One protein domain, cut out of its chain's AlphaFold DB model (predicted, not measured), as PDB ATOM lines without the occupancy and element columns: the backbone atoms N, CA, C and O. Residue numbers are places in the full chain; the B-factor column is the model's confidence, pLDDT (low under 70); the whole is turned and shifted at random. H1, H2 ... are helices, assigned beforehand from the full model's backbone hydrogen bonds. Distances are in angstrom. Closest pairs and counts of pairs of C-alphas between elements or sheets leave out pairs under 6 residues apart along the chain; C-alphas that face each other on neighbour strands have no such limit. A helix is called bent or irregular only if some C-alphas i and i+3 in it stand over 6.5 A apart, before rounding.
ATOM      1  N   SER A   4     169.488 190.519 157.224       35.62
ATOM      2  CA  SER A   4     169.176 190.764 155.808       35.62
ATOM      3  C   SER A   4     168.021 189.883 155.287       35.62
ATOM      4  O   SER A   4     167.037 190.400 154.759       35.62
ATOM      5  N   GLN A   5     168.033 188.575 155.585       34.47
ATOM      6  CA  GLN A   5     166.971 187.635 155.176       34.47
ATOM      7  C   GLN A   5     165.606 187.938 155.831       34.47
ATOM      8  O   GLN A   5     164.551 187.599 155.291       34.47
ATOM      9  N   ARG A   6     165.591 188.626 156.985       45.75
ATOM     10  CA  ARG A   6     164.355 189.108 157.635       45.75
ATOM     11  C   ARG A   6     163.738 190.340 156.955       45.75
ATOM     12  O   ARG A   6     162.555 190.597 157.177       45.75
ATOM     13  N   LYS A   7     164.499 191.119 156.175       47.16
ATOM     14  CA  LYS A   7     163.978 192.293 155.450       47.16
ATOM     15  C   LYS A   7     163.373 191.909 154.099       47.16
ATOM     16  O   LYS A   7     162.283 192.387 153.793       47.16
ATOM     17  N   GLU A   8     164.006 191.010 153.348       44.25
ATOM     18  CA  GLU A   8     163.487 190.553 152.046       44.25
ATOM     19  C   GLU A   8     162.159 189.795 152.180       44.25
ATOM     20  O   GLU A   8     161.202 190.085 151.459       44.25
ATOM     21  N   SER A   9     162.020 188.932 153.197       56.97
ATOM     22  CA  SER A   9     160.751 188.229 153.450       56.97
ATOM     23  C   SER A   9     159.593 189.175 153.800       56.97
ATOM     24  O   SER A   9     158.427 188.862 153.547       56.97
ATOM     25  N   ARG A  10     159.885 190.371 154.331       67.38
ATOM     26  CA  ARG A  10     158.865 191.369 154.685       67.38
ATOM     27  C   ARG A  10     158.315 192.123 153.478       67.38
ATOM     28  O   ARG A  10     157.142 192.494 153.528       67.38
ATOM     29  N   TRP A  11     159.095 192.351 152.416       79.44
ATOM     30  CA  TRP A  11     158.553 192.999 151.214       79.44
ATOM     31  C   TRP A  11     157.570 192.065 150.518       79.44
ATOM     32  O   TRP A  11     156.455 192.494 150.225       79.44
ATOM     33  N   PHE A  12     157.950 190.803 150.290       80.31
ATOM     34  CA  PHE A  12     157.095 189.855 149.576       80.31
ATOM     35  C   PHE A  12     155.763 189.671 150.307       80.31
ATOM     36  O   PHE A  12     154.703 189.748 149.695       80.31
ATOM     37  N   LEU A  13     155.797 189.546 151.639       80.81
ATOM     38  CA  LEU A  13     154.585 189.500 152.455       80.81
ATOM     39  C   LEU A  13     153.747 190.780 152.322       80.81
ATOM     40  O   LEU A  13     152.531 190.691 152.188       80.81
ATOM     41  N   ARG A  14     154.361 191.972 152.334       80.81
ATOM     42  CA  ARG A  14     153.627 193.232 152.116       80.81
ATOM     43  C   ARG A  14     152.984 193.290 150.734       80.81
ATOM     44  O   ARG A  14     151.847 193.739 150.649       80.81
ATOM     45  N   TYR A  15     153.680 192.835 149.694       83.69
ATOM     46  CA  TYR A  15     153.151 192.767 148.335       83.69
ATOM     47  C   TYR A  15     152.003 191.757 148.234       83.69
ATOM     48  O   TYR A  15     150.938 192.105 147.744       83.69
ATOM     49  N   ALA A  16     152.155 190.553 148.789       85.75
ATOM     50  CA  ALA A  16     151.092 189.551 148.827       85.75
ATOM     51  C   ALA A  16     149.837 190.068 149.553       85.75
ATOM     52  O   ALA A  16     148.722 189.869 149.079       85.75
ATOM     53  N   TRP A  17     150.001 190.788 150.669       84.12
ATOM     54  CA  TRP A  17     148.883 191.432 151.365       84.12
ATOM     55  C   TRP A  17     148.278 192.609 150.594       84.12
ATOM     56  O   TRP A  17     147.077 192.845 150.696       84.12
ATOM     57  N   TRP A  18     149.090 193.340 149.831       87.44
ATOM     58  CA  TRP A  18     148.607 194.380 148.931       87.44
ATOM     59  C   TRP A  18     147.754 193.767 147.813       87.44
ATOM     60  O   TRP A  18     146.607 194.169 147.664       87.44
ATOM     61  N   VAL A  19     148.240 192.717 147.136       86.62
ATOM     62  CA  VAL A  19     147.470 191.944 146.142       86.62
ATOM     63  C   VAL A  19     146.191 191.376 146.760       86.62
ATOM     64  O   VAL A  19     145.124 191.481 146.165       86.62
ATOM     65  N   TYR A  20     146.262 190.845 147.986       85.12
ATOM     66  CA  TYR A  20     145.093 190.363 148.728       85.12
ATOM     67  C   TYR A  20     144.005 191.436 148.890       85.12
ATOM     68  O   TYR A  20     142.814 191.115 148.872       85.12
ATOM     69  N   GLY A  21     144.401 192.706 149.024       81.12
ATOM     70  CA  GLY A  21     143.479 193.841 149.075       81.12
ATOM     71  C   GLY A  21     142.581 193.954 147.840       81.12
ATOM     72  O   GLY A  21     141.452 194.402 147.977       81.12
ATOM     73  N   TYR A  22     143.039 193.474 146.681       85.56
ATOM     74  CA  TYR A  22     142.313 193.526 145.407       85.56
ATOM     75  C   TYR A  22     141.619 192.210 145.024       85.56
ATOM     76  O   TYR A  22     140.935 192.153 144.005       85.56
ATOM     77  N   LEU A  23     141.792 191.131 145.798       86.44
ATOM     78  CA  LEU A  23     141.136 189.855 145.494       86.44
ATOM     79  C   LEU A  23     139.613 189.942 145.723       86.44
ATOM     80  O   LEU A  23     139.196 190.604 146.667       86.44
ATOM     81  N   PRO A  24     138.772 189.216 144.963       85.00
ATOM     82  CA  PRO A  24     137.327 189.135 145.215       85.00
ATOM     83  C   PRO A  24     136.967 188.511 146.575       85.00
ATOM     84  O   PRO A  24     137.734 187.721 147.135       85.00
ATOM     85  N   ASP A  25     135.791 188.834 147.126       79.19
ATOM     86  CA  ASP A  25     135.291 188.291 148.414       79.19
ATOM     87  C   ASP A  25     135.108 186.774 148.394       79.19
ATOM     88  O   ASP A  25     135.390 186.098 149.387       79.19
ATOM     89  N   SER A  26     134.763 186.222 147.232       84.06
ATOM     90  CA  SER A  26     134.651 184.780 147.019       84.06
ATOM     91  C   SER A  26     135.951 184.026 147.319       84.06
ATOM     92  O   SER A  26     135.895 182.893 147.791       84.06
ATOM     93  N   VAL A  27     137.119 184.646 147.112       85.69
ATOM     94  CA  VAL A  27     138.421 184.025 147.397       85.69
ATOM     95  C   VAL A  27     138.659 183.907 148.903       85.69
ATOM     96  O   VAL A  27     139.130 182.869 149.368       85.69
ATOM     97  N   GLU A  28     138.303 184.931 149.689       82.50
ATOM     98  CA  GLU A  28     138.415 184.865 151.153       82.50
ATOM     99  C   GLU A  28     137.441 183.826 151.727       82.50
ATOM    100  O   GLU A  28     137.826 183.036 152.593       82.50
ATOM    101  N   ASP A  29     136.205 183.784 151.223       83.19
ATOM    102  CA  ASP A  29     135.199 182.810 151.651       83.19
ATOM    103  C   ASP A  29     135.607 181.375 151.276       83.19
ATOM    104  O   ASP A  29     135.523 180.466 152.110       83.19
ATOM    105  N   PHE A  30     136.146 181.171 150.069       86.31
ATOM    106  CA  PHE A  30     136.714 179.892 149.649       86.31
ATOM    107  C   PHE A  30     137.872 179.472 150.558       86.31
ATOM    108  O   PHE A  30     137.870 178.352 151.075       86.31
ATOM    109  N   HIS A  31     138.829 180.370 150.808       84.75
ATOM    110  CA  HIS A  31     139.963 180.087 151.681       84.75
ATOM    111  C   HIS A  31     139.494 179.721 153.095       84.75
ATOM    112  O   HIS A  31     139.880 178.676 153.611       84.75
ATOM    113  N   LYS A  32     138.603 180.507 153.715       83.00
ATOM    114  CA  LYS A  32     138.052 180.211 155.053       83.00
ATOM    115  C   LYS A  32     137.371 178.845 155.121       83.00
ATOM    116  O   LYS A  32     137.556 178.117 156.096       83.00
ATOM    117  N   LYS A  33     136.592 178.490 154.093       83.62
ATOM    118  CA  LYS A  33     135.845 177.227 154.045       83.62
ATOM    119  C   LYS A  33     136.765 176.010 153.913       83.62
ATOM    120  O   LYS A  33     136.504 174.989 154.550       83.62
ATOM    121  N   HIS A  34     137.831 176.117 153.119       86.75
ATOM    122  CA  HIS A  34     138.681 174.974 152.777       86.75
ATOM    123  C   HIS A  34     139.948 174.862 153.628       86.75
ATOM    124  O   HIS A  34     140.446 173.755 153.820       86.75
ATOM    125  N   TYR A  35     140.435 175.960 154.213       87.06
ATOM    126  CA  TYR A  35     141.669 175.972 155.006       87.06
ATOM    127  C   TYR A  35     141.641 174.959 156.160       87.06
ATOM    128  O   TYR A  35     142.659 174.338 156.458       87.06
ATOM    129  N   ARG A  36     140.464 174.700 156.747       86.25
ATOM    130  CA  ARG A  36     140.290 173.683 157.799       86.25
ATOM    131  C   ARG A  36     140.721 172.272 157.386       86.25
ATOM    132  O   ARG A  36     141.169 171.521 158.240       86.25
ATOM    133  N   TYR A  37     140.614 171.922 156.104       88.00
ATOM    134  CA  TYR A  37     140.997 170.602 155.593       88.00
ATOM    135  C   TYR A  37     142.488 170.502 155.268       88.00
ATOM    136  O   TYR A  37     143.025 169.405 155.184       88.00
ATOM    137  N   LEU A  38     143.171 171.641 155.123       88.31
ATOM    138  CA  LEU A  38     144.618 171.695 154.916       88.31
ATOM    139  C   LEU A  38     145.393 171.636 156.242       88.31
ATOM    140  O   LEU A  38     146.563 171.262 156.263       88.31
ATOM    141  N   LEU A  39     144.753 172.003 157.356       87.12
ATOM    142  CA  LEU A  39     145.398 172.070 158.669       87.12
ATOM    143  C   LEU A  39     145.967 170.741 159.181       87.12
ATOM    144  O   LEU A  39     147.102 170.784 159.662       87.12
ATOM    145  N   PRO A  40     145.286 169.586 159.044       86.94
ATOM    146  CA  PRO A  40     145.865 168.303 159.444       86.94
ATOM    147  C   PRO A  40     147.214 168.015 158.766       86.94
ATOM    148  O   PRO A  40     148.127 167.491 159.399       86.94
ATOM    149  N   PHE A  41     147.369 168.426 157.502       87.00
ATOM    150  CA  PHE A  41     148.605 168.259 156.726       87.00
ATOM    151  C   PHE A  41     149.672 169.305 157.054       87.00
ATOM    152  O   PHE A  41     150.864 169.046 156.917       87.00
ATOM    153  N   LYS A  42     149.262 170.492 157.505       86.19
ATOM    154  CA  LYS A  42     150.190 171.534 157.958       86.19
ATOM    155  C   LYS A  42     150.760 171.232 159.347       86.19
ATOM    156  O   LYS A  42     151.917 171.542 159.609       86.19
ATOM    157  N   ASN A  43     149.960 170.623 160.219       85.69
ATOM    158  CA  ASN A  43     150.297 170.360 161.618       85.69
ATOM    159  C   ASN A  43     150.603 168.875 161.864       85.69
ATOM    160  O   ASN A  43     150.170 168.304 162.865       85.69
ATOM    161  N   LEU A  44     151.336 168.230 160.949       88.69
ATOM    162  CA  LEU A  44     151.643 166.801 161.078       88.69
ATOM    163  C   LEU A  44     152.488 166.501 162.312       88.69
ATOM    164  O   LEU A  44     152.384 165.400 162.835       88.69
TER     165      LEU A  44
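This is residues 4 to 44 of the 412 residues of an uncharacterized protein of Candidatus Dadabacteria bacterium (UniProt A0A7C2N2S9). Two helices of equal residue count, H1 and then H2, form an open, flat V, joined at its corner by a tight link and with no contact between the two arms. H2 has a kink of 53 degrees near residue 36. The printed part has 41 residues, with no named strand, and its class is all helix. It is only just extended, close to loose, with a radius of gyration of the C-alphas of 13.7 A and spans of 35 by 31 by 6 A.

H1, residues 5 to 22, runs 27.2 A from C-alpha 5 at (166.971, 187.635, 155.176) to C-alpha 22. H2, residues 25 to 42, runs 24.4 A and ends with C-alpha 42 at (150.190, 171.534, 157.958). H2 is only just irregular: C-alphas 33 and 36 are 6.8 A apart.

H1 and H2 are apart, no C-alpha of one within 8 A of the other. O i to N i+4 pairs are within hydrogen-bond range for 10 of 14 in H1 and 9 of 14 in H2.

The two C-alphas farthest apart, of Ser 4 and Ser 26, are 36.1 A apart. The printed part has no cut. Residues 4 to 10 have pLDDT under 70.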